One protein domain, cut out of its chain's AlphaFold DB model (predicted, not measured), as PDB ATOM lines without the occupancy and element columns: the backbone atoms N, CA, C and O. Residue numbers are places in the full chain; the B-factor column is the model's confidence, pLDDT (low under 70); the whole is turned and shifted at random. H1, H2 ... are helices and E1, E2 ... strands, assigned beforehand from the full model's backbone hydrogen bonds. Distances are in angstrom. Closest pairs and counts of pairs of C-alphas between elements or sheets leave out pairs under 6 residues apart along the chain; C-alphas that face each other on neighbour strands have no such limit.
ATOM      1  N   ASP A 101      11.307  -0.984  32.016       71.62
ATOM      2  CA  ASP A 101      10.744  -1.920  32.977       71.62
ATOM      3  C   ASP A 101      11.630  -1.942  34.227       71.62
ATOM      4  O   ASP A 101      12.808  -2.312  34.177       71.62
ATOM      5  N   LYS A 102      11.096  -1.460  35.355       80.88
ATOM      6  CA  LYS A 102      11.875  -1.374  36.588       80.88
ATOM      7  C   LYS A 102      12.150  -2.786  37.085       80.88
ATOM      8  O   LYS A 102      11.231  -3.545  37.408       80.88
ATOM      9  N   LEU A 103      13.434  -3.115  37.170       84.56
ATOM     10  CA  LEU A 103      13.927  -4.380  37.691       84.56
ATOM     11  C   LEU A 103      14.612  -4.155  39.035       84.56
ATOM     12  O   LEU A 103      15.441  -3.260  39.199       84.56
ATOM     13  N   TYR A 104      14.280  -5.014  39.989       84.06
ATOM     14  CA  TYR A 104      14.837  -5.010  41.331       84.06
ATOM     15  C   TYR A 104      15.827  -6.162  41.465       84.06
ATOM     16  O   TYR A 104      15.488  -7.318  41.207       84.06
ATOM     17  N   LEU A 105      17.057  -5.845  41.870       86.19
ATOM     18  CA  LEU A 105      18.083  -6.834  42.185       86.19
ATOM     19  C   LEU A 105      17.946  -7.243  43.656       86.19
ATOM     20  O   LEU A 105      18.155  -6.422  44.548       86.19
ATOM     21  N   VAL A 106      17.615  -8.507  43.910       84.44
ATOM     22  CA  VAL A 106      17.372  -9.027  45.266       84.44
ATOM     23  C   VAL A 106      18.218 -10.268  45.549       84.44
ATOM     24  O   VAL A 106      18.528 -11.012  44.620       84.44
ATOM     25  N   PRO A 107      18.592 -10.553  46.808       84.69
ATOM     26  CA  PRO A 107      19.250 -11.811  47.150       84.69
ATOM     27  C   PRO A 107      18.386 -13.015  46.758       84.69
ATOM     28  O   PRO A 107      17.213 -13.100  47.132       84.69
ATOM     29  N   TYR A 108      18.964 -13.986  46.044       82.81
ATOM     30  CA  TYR A 108      18.193 -15.118  45.518       82.81
ATOM     31  C   TYR A 108      17.563 -15.988  46.617       82.81
ATOM     32  O   TYR A 108      16.496 -16.568  46.418       82.81
ATOM     33  N   ARG A 109      18.196 -16.057  47.796       81.69
ATOM     34  CA  ARG A 109      17.670 -16.785  48.963       81.69
ATOM     35  C   ARG A 109      16.358 -16.198  49.467       81.69
ATOM     36  O   ARG A 109      15.370 -16.917  49.532       81.69
ATOM     37  N   TRP A 110      16.345 -14.892  49.719       85.31
ATOM     38  CA  TRP A 110      15.126 -14.180  50.098       85.31
ATOM     39  C   TRP A 110      14.041 -14.368  49.034       85.31
ATOM     40  O   TRP A 110      12.906 -14.719  49.340       85.31
ATOM     41  N   TRP A 111      14.416 -14.260  47.757       84.19
ATOM     42  CA  TRP A 111      13.484 -14.504  46.660       84.19
ATOM     43  C   TRP A 111      12.934 -15.944  46.634       84.19
ATOM     44  O   TRP A 111      11.788 -16.174  46.263       84.19
ATOM     45  N   LYS A 112      13.720 -16.949  47.033       81.19
ATOM     46  CA  LYS A 112      13.258 -18.340  47.178       81.19
ATOM     47  C   LYS A 112      12.213 -18.506  48.275       81.19
ATOM     48  O   LYS A 112      11.299 -19.299  48.095       81.19
ATOM     49  N   GLU A 113      12.354 -17.762  49.360       82.62
ATOM     50  CA  GLU A 113      11.457 -17.819  50.513       82.62
ATOM     51  C   GLU A 113      10.147 -17.060  50.256       82.62
ATOM     52  O   GLU A 113       9.086 -17.496  50.694       82.62
ATOM     53  N   VAL A 114      10.205 -15.949  49.514       81.31
ATOM     54  CA  VAL A 114       9.044 -15.070  49.306       81.31
ATOM     55  C   VAL A 114       8.289 -15.353  47.999       81.31
ATOM     56  O   VAL A 114       7.112 -15.006  47.899       81.31
ATOM     57  N   ARG A 115       8.886 -16.020  47.000       75.00
ATOM     58  CA  ARG A 115       8.170 -16.317  45.742       75.00
ATOM     59  C   ARG A 115       6.940 -17.201  45.979       75.00
ATOM     60  O   ARG A 115       6.997 -18.178  46.722       75.00
ATOM     61  N   THR A 116       5.841 -16.883  45.305       69.75
ATOM     62  CA  THR A 116       4.626 -17.712  45.276       69.75
ATOM     63  C   THR A 116       4.593 -18.604  44.035       69.75
ATOM     64  O   THR A 116       5.350 -18.380  43.091       69.75
ATOM     65  N   GLN A 117       3.710 -19.609  44.004       65.31
ATOM     66  CA  GLN A 117       3.530 -20.476  42.828       65.31
ATOM     67  C   GLN A 117       3.163 -19.671  41.564       65.31
ATOM     68  O   GLN A 117       3.624 -20.001  40.477       65.31
ATOM     69  N   ASP A 118       2.451 -18.553  41.727       65.94
ATOM     70  CA  ASP A 118       2.102 -17.632  40.635       65.94
ATOM     71  C   ASP A 118       3.289 -16.779  40.143       65.94
ATOM     72  O   ASP A 118       3.259 -16.233  39.041       65.94
ATOM     73  N   ASP A 119       4.363 -16.676  40.932       66.38
ATOM     74  CA  ASP A 119       5.563 -15.890  40.612       66.38
ATOM     75  C   ASP A 119       6.666 -16.746  39.975       66.38
ATOM     76  O   ASP A 119       7.824 -16.328  39.898       66.38
ATOM     77  N   GLN A 120       6.331 -17.955  39.509       58.38
ATOM     78  CA  GLN A 120       7.294 -18.912  38.954       58.38
ATOM     79  C   GLN A 120       8.073 -18.352  37.748       58.38
ATOM     80  O   GLN A 120       9.181 -18.802  37.465       58.38
ATOM     81  N   ILE A 121       7.531 -17.322  37.088       58.75
ATOM     82  CA  ILE A 121       8.123 -16.629  35.934       58.75
ATOM     83  C   ILE A 121       8.926 -15.377  36.363       58.75
ATOM     84  O   ILE A 121       9.738 -14.859  35.602       58.75
ATOM     85  N   GLY A 122       8.740 -14.887  37.593       60.91
ATOM     86  CA  GLY A 122       9.080 -13.518  37.995       60.91
ATOM     87  C   GLY A 122      10.477 -13.278  38.572       60.91
ATOM     88  O   GLY A 122      10.746 -12.157  38.988       60.91
ATOM     89  N   GLY A 123      11.365 -14.274  38.630       66.75
ATOM     90  CA  GLY A 123      12.714 -14.053  39.153       66.75
ATOM     91  C   GLY A 123      13.748 -15.010  38.588       66.75
ATOM     92  O   GLY A 123      13.799 -16.186  38.955       66.75
ATOM     93  N   VAL A 124      14.586 -14.480  37.701       76.75
ATOM     94  CA  VAL A 124      15.664 -15.223  37.043       76.75
ATOM     95  C   VAL A 124      16.923 -15.165  37.907       76.75
ATOM     96  O   VAL A 124      17.286 -14.096  38.392       76.75
ATOM     97  N   LEU A 125      17.579 -16.313  38.110       79.69
ATOM     98  CA  LEU A 125      18.809 -16.427  38.896       79.69
ATOM     99  C   LEU A 125      20.022 -15.911  38.111       79.69
ATOM    100  O   LEU A 125      20.320 -16.380  37.009       79.69
ATOM    101  N   TYR A 126      20.778 -15.024  38.749       77.94
ATOM    102  CA  TYR A 126      22.053 -14.514  38.275       77.94
ATOM    103  C   TYR A 126      23.138 -14.689  39.332       77.94
ATOM    104  O   TYR A 126      22.896 -14.559  40.531       77.94
ATOM    105  N   THR A 127      24.364 -14.920  38.880       80.31
ATOM    106  CA  THR A 127      25.560 -14.775  39.711       80.31
ATOM    107  C   THR A 127      26.308 -13.512  39.332       80.31
ATOM    108  O   THR A 127      26.553 -13.298  38.146       80.31
ATOM    109  N   ALA A 128      26.685 -12.707  40.322       77.00
ATOM    110  CA  ALA A 128      27.464 -11.494  40.108       77.00
ATOM    111  C   ALA A 128      28.970 -11.757  40.256       77.00
ATOM    112  O   ALA A 128      29.398 -12.402  41.217       77.00
ATOM    113  N   SER A 129      29.775 -11.210  39.345       75.69
ATOM    114  CA  SER A 129      31.216 -11.022  39.534       75.69
ATOM    115  C   SER A 129      31.567  -9.536  39.475       75.69
ATOM    116  O   SER A 129      31.037  -8.794  38.644       75.69
ATOM    117  N   THR A 130      32.460  -9.106  40.359       66.31
ATOM    118  CA  THR A 130      32.944  -7.724  40.435       66.31
ATOM    119  C   THR A 130      34.378  -7.693  39.941       66.31
ATOM    120  O   THR A 130      35.142  -8.607  40.241       66.31
ATOM    121  N   ASP A 131      34.701  -6.677  39.150       67.44
ATOM    122  CA  ASP A 131      36.081  -6.363  38.800       67.44
ATOM    123  C   ASP A 131      36.604  -5.348  39.823       67.44
ATOM    124  O   ASP A 131      35.945  -4.338  40.086       67.44
ATOM    125  N   ASP A 132      37.740  -5.647  40.447       62.22
ATOM    126  CA  ASP A 132      38.289  -4.855  41.552       62.22
ATOM    127  C   ASP A 132      38.908  -3.525  41.076       62.22
ATOM    128  O   ASP A 132      39.186  -2.648  41.895       62.22
ATOM    129  N   ASP A 133      39.071  -3.342  39.760       61.72
ATOM    130  CA  ASP A 133      39.646  -2.142  39.127       61.72
ATOM    131  C   ASP A 133      38.629  -0.998  38.910       61.72
ATOM    132  O   ASP A 133      38.907   0.049  38.322       61.72
ATOM    133  N   ALA A 134      37.402  -1.170  39.403       57.03
ATOM    134  CA  ALA A 134      36.337  -0.194  39.252       57.03
ATOM    135  C   ALA A 134      36.491   0.986  40.234       57.03
ATOM    136  O   ALA A 134      35.920   1.012  41.328       57.03
ATOM    137  N   GLY A 135      37.261   2.005  39.843       63.53
ATOM    138  CA  GLY A 135      37.229   3.315  40.491       63.53
ATOM    139  C   GLY A 135      35.807   3.898  40.465       63.53
ATOM    140  O   GLY A 135      35.212   4.039  39.408       63.53
ATOM    141  N   SER A 136      35.248   4.250  41.621       56.41
ATOM    142  CA  SER A 136      34.004   5.030  41.815       56.41
ATOM    143  C   SER A 136      32.657   4.488  41.279       56.41
ATOM    144  O   SER A 136      31.633   4.835  41.865       56.41
ATOM    145  N   GLU A 137      32.600   3.662  40.230       56.81
ATOM    146  CA  GLU A 137      31.358   3.086  39.677       56.81
ATOM    147  C   GLU A 137      31.221   1.611  40.090       56.81
ATOM    148  O   GLU A 137      32.154   0.823  39.973       56.81
ATOM    149  N   ILE A 138      30.054   1.219  40.611       62.12
ATOM    150  CA  ILE A 138      29.800  -0.173  41.001       62.12
ATOM    151  C   ILE A 138      29.395  -0.949  39.747       62.12
ATOM    152  O   ILE A 138      28.264  -0.823  39.281       62.12
ATOM    153  N   PHE A 139      30.303  -1.772  39.220       65.19
ATOM    154  CA  PHE A 139      30.006  -2.684  38.116       65.19
ATOM    155  C   PHE A 139      29.692  -4.091  38.629       65.19
ATOM    156  O   PHE A 139      30.491  -4.719  39.326       65.19
ATOM    157  N   LEU A 140      28.515  -4.597  38.256       69.94
ATOM    158  CA  LEU A 140      28.082  -5.965  38.528       69.94
ATOM    159  C   LEU A 140      27.950  -6.708  37.203       69.94
ATOM    160  O   LEU A 140      27.038  -6.441  36.423       69.94
ATOM    161  N   ASN A 141      28.840  -7.666  36.956       75.56
ATOM    162  CA  ASN A 141      28.711  -8.553  35.808       75.56
ATOM    163  C   ASN A 141      27.771  -9.699  36.184       75.56
ATOM    164  O   ASN A 141      28.151 -10.601  36.934       75.56
ATOM    165  N   LEU A 142      26.530  -9.646  35.698       80.12
ATOM    166  CA  LEU A 142      25.519 -10.662  35.971       80.12
ATOM    167  C   LEU A 142      25.582 -11.784  34.933       80.12
ATOM    168  O   LEU A 142      25.425 -11.563  33.735       80.12
ATOM    169  N   LYS A 143      25.760 -13.019  35.398       80.31
ATOM    170  CA  LYS A 143      25.685 -14.221  34.564       80.31
ATOM    171  C   LYS A 143      24.434 -15.011  34.924       80.31
ATOM    172  O   LYS A 143      24.318 -15.477  36.056       80.31
ATOM    173  N   LYS A 144      23.517 -15.169  33.966       80.94
ATOM    174  CA  LYS A 144      22.325 -16.012  34.129       80.94
ATOM    175  C   LYS A 144      22.755 -17.459  34.395       80.94
ATOM    176  O   LYS A 144      23.616 -17.977  33.680       80.94
ATOM    177  N   LYS A 145      22.171 -18.098  35.408       72.81
ATOM    178  CA  LYS A 145      22.330 -19.535  35.667       72.81
ATOM    179  C   LYS A 145      21.010 -20.253  35.401       72.81
ATOM    180  O   LYS A 145      19.970 -19.828  35.894       72.81
ATOM    181  N   ASP A 146      21.084 -21.359  34.665       66.38
ATOM    182  CA  ASP A 146      19.920 -22.200  34.355       66.38
ATOM    183  C   ASP A 146      19.640 -23.237  35.457       66.38
ATOM    184  O   ASP A 146      18.523 -23.733  35.573       66.38
ATOM    185  N   VAL A 147      20.629 -23.529  36.311       61.41
ATOM    186  CA  VAL A 147      20.510 -24.467  37.434       61.41
ATOM    187  C   VAL A 147      21.115 -23.836  38.687       61.41
ATOM    188  O   VAL A 147      22.217 -23.283  38.654       61.41
ATOM    189  N   ALA A 148      20.377 -23.904  39.796       59.41
ATOM    190  CA  ALA A 148      20.884 -23.541  41.112       59.41
ATOM    191  C   ALA A 148      21.834 -24.648  41.583       59.41
ATOM    192  O   ALA A 148      21.408 -25.605  42.219       59.41
ATOM    193  N   GLU A 149      23.107 -24.559  41.203       56.62
ATOM    194  CA  GLU A 149      24.134 -25.427  41.780       56.62
ATOM    195  C   GLU A 149      24.167 -25.234  43.297       56.62
ATOM    196  O   GLU A 149      24.137 -24.109  43.800       56.62
ATOM    197  N   GLU A 150      24.209 -26.352  44.013       50.31
ATOM    198  CA  GLU A 150      24.156 -26.438  45.467       50.31
ATOM    199  C   GLU A 150      25.515 -26.037  46.065       50.31
ATOM    200  O   GLU A 150      26.297 -26.846  46.550       50.31
ATOM    201  N   GLY A 151      25.839 -24.752  45.950       48.62
ATOM    202  CA  GLY A 151      27.058 -24.152  46.472       48.62
ATOM    203  C   GLY A 151      26.813 -22.676  46.738       48.62
ATOM    204  O   GLY A 151      26.727 -21.884  45.806       48.62
ATOM    205  N   PHE A 152      26.683 -22.307  48.014       53.28
ATOM    206  CA  PHE A 152      26.365 -20.938  48.413       53.28
ATOM    207  C   PHE A 152      27.575 -20.030  48.197       53.28
ATOM    208  O   PHE A 152      28.490 -19.975  49.018       53.28
ATOM    209  N   SER A 153      27.575 -19.284  47.093       60.47
ATOM    210  CA  SER A 153      28.633 -18.308  46.823       60.47
ATOM    211  C   SER A 153      28.350 -16.951  47.480       60.47
ATOM    212  O   SER A 153      29.212 -16.073  47.426       60.47
ATOM    213  N   GLY A 154      27.138 -16.728  48.005       65.94
ATOM    214  CA  GLY A 154      26.688 -15.426  48.520       65.94
ATOM    215  C   GLY A 154      26.550 -14.330  47.451       65.94
ATOM    216  O   GLY A 154      26.211 -13.196  47.769       65.94
ATOM    217  N   ARG A 155      26.795 -14.665  46.180       71.38
ATOM    218  CA  ARG A 155      26.751 -13.760  45.019       71.38
ATOM    219  C   ARG A 155      25.600 -14.099  44.073       71.38
ATOM    220  O   ARG A 155      25.685 -13.849  42.875       71.38
ATOM    221  N   GLU A 156      24.562 -14.722  44.614       81.06
ATOM    222  CA  GLU A 156      23.375 -15.165  43.891       81.06
ATOM    223  C   GLU A 156      22.254 -14.148  44.074       81.06
ATOM    224  O   GLU A 156      21.806 -13.875  45.193       81.06
ATOM    225  N   TYR A 157      21.777 -13.620  42.957       82.44
ATOM    226  CA  TYR A 157      20.764 -12.583  42.916       82.44
ATOM    227  C   TYR A 157      19.625 -12.983  41.984       82.44
ATOM    228  O   TYR A 157      19.814 -13.762  41.051       82.44
ATOM    229  N   ALA A 158      18.437 -12.450  42.239       85.25
ATOM    230  CA  ALA A 158      17.313 -12.496  41.321       85.25
ATOM    231  C   ALA A 158      17.058 -11.097  40.761       85.25
ATOM    232  O   ALA A 158      17.134 -10.118  41.505       85.25
ATOM    233  N   LEU A 159      16.735 -11.017  39.471       85.62
ATOM    234  CA  LEU A 159      16.116  -9.826  38.894       85.62
ATOM    235  C   LEU A 159      14.605 -10.020  38.899       85.62
ATOM    236  O   LEU A 159      14.114 -11.002  38.341       85.62
ATOM    237  N   VAL A 160      13.898  -9.099  39.550       83.31
ATOM    238  CA  VAL A 160      12.459  -9.193  39.805       83.31
ATOM    239  C   VAL A 160      11.752  -7.959  39.233       83.31
ATOM    240  O   VAL A 160      12.144  -6.841  39.571       83.31
ATOM    241  N   PRO A 161      10.715  -8.122  38.390       84.00
ATOM    242  CA  PRO A 161       9.903  -7.007  37.903       84.00
ATOM    243  C   PRO A 161       9.151  -6.281  39.025       84.00
ATOM    244  O   PRO A 161       8.748  -6.901  40.011       84.00
ATOM    245  N   GLU A 162       8.889  -4.985  38.839       83.88
ATOM    246  CA  GLU A 162       8.163  -4.129  39.796       83.88
ATOM    247  C   GLU A 162       6.864  -4.738  40.355       83.88
ATOM    248  O   GLU A 162       6.723  -4.773  41.580       83.88
ATOM    249  N   PRO A 163       5.946  -5.311  39.545       82.50
ATOM    250  CA  PRO A 163       4.705  -5.881  40.077       82.50
ATOM    251  C   PRO A 163       4.959  -7.031  41.056       82.50
ATOM    252  O   PRO A 163       4.289  -7.161  42.085       82.50
ATOM    253  N   THR A 164       5.953  -7.859  40.741       84.62
ATOM    254  CA  THR A 164       6.336  -9.026  41.529       84.62
ATOM    255  C   THR A 164       7.038  -8.600  42.820       84.62
ATOM    256  O   THR A 164       6.750  -9.131  43.893       84.62
ATOM    257  N   TRP A 165       7.903  -7.587  42.742       85.12
ATOM    258  CA  TRP A 165       8.566  -6.995  43.901       85.12
ATOM    259  C   TRP A 165       7.563  -6.376  44.885       85.12
ATOM    260  O   TRP A 165       7.587  -6.688  46.075       85.12
ATOM    261  N   CYS A 166       6.623  -5.564  44.393       83.81
ATOM    262  CA  CYS A 166       5.584  -4.960  45.227       83.81
ATOM    263  C   CYS A 166       4.707  -6.011  45.917       83.81
ATOM    264  O   CYS A 166       4.335  -5.837  47.075       83.81
ATOM    265  N   ARG A 167       4.381  -7.113  45.230       82.88
ATOM    266  CA  ARG A 167       3.632  -8.230  45.823       82.88
ATOM    267  C   ARG A 167       4.424  -8.911  46.938       82.88
ATOM    268  O   ARG A 167       3.862  -9.179  47.995       82.88
ATOM    269  N   ALA A 168       5.712  -9.157  46.710       84.19
ATOM    270  CA  ALA A 168       6.595  -9.800  47.674       84.19
ATOM    271  C   ALA A 168       6.755  -8.986  48.972       84.19
ATOM    272  O   ALA A 168       6.817  -9.568  50.049       84.19
ATOM    273  N   LEU A 169       6.764  -7.650  48.880       83.81
ATOM    274  CA  LEU A 169       6.900  -6.749  50.033       83.81
ATOM    275  C   LEU A 169       5.640  -6.581  50.892       83.81
ATOM    276  O   LEU A 169       5.734  -6.074  52.003       83.81
ATOM    277  N   ARG A 170       4.456  -6.932  50.386       79.56
ATOM    278  CA  ARG A 170       3.179  -6.729  51.099       79.56
ATOM    279  C   ARG A 170       2.832  -7.852  52.084       79.56
ATOM    280  O   ARG A 170       1.703  -7.886  52.569       79.56
ATOM    281  N   ARG A 171       3.761  -8.773  52.328       62.81
ATOM    282  CA  ARG A 171       3.642  -9.836  53.331       62.81
ATOM    283  C   ARG A 171       4.260  -9.396  54.645       62.81
ATOM    284  O   ARG A 171       3.664  -9.750  55.681       62.81
TER     285      ARG A 171
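What this domain is: This is residues 101 to 171 of the 171 residues of an uncharacterized protein of Prunus persica (UniProt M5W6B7). A strongly twisted antiparallel sheet, in the order E1, E4, E2, E3, has two short helices, H1 and H2, packed on it; loop residues 132 to 137 stick out. The 71 printed residues, mixed in class, run E1, H1, E2, E3, E4, H2. The whole is only just compact, close to loose: radius of gyration of the C-alphas 13.2 A, spans 40 by 28 by 18 A.

Where its parts are: E1, residues 103 to 107, begins at C-alpha 103 (13.927, -4.380, 37.691). H1 is residues 108 to 114, E2 124 to 129, 16.3 A long, E3 141 to 144, E4 156 to 161, 16.8 A long. H2, 162 to 169, ends at C-alpha 169 (6.900, -6.749, 50.033).

How they stand to each other: Within hydrogen-bond range are N 104 and O 160, 2.8 A, E1 to E4; N 126 and O 157, 2.8 A, E2 to E4; N 127 and O 143, 2.9 A, hairpin E2 and E3. H1 is on the sheet over E4, height 8.8 A.

The domain as a whole: The printed part has no cut. Links E2 to E3 and E3 to E4 are long. Mean pLDDT of the printed part is 73.2.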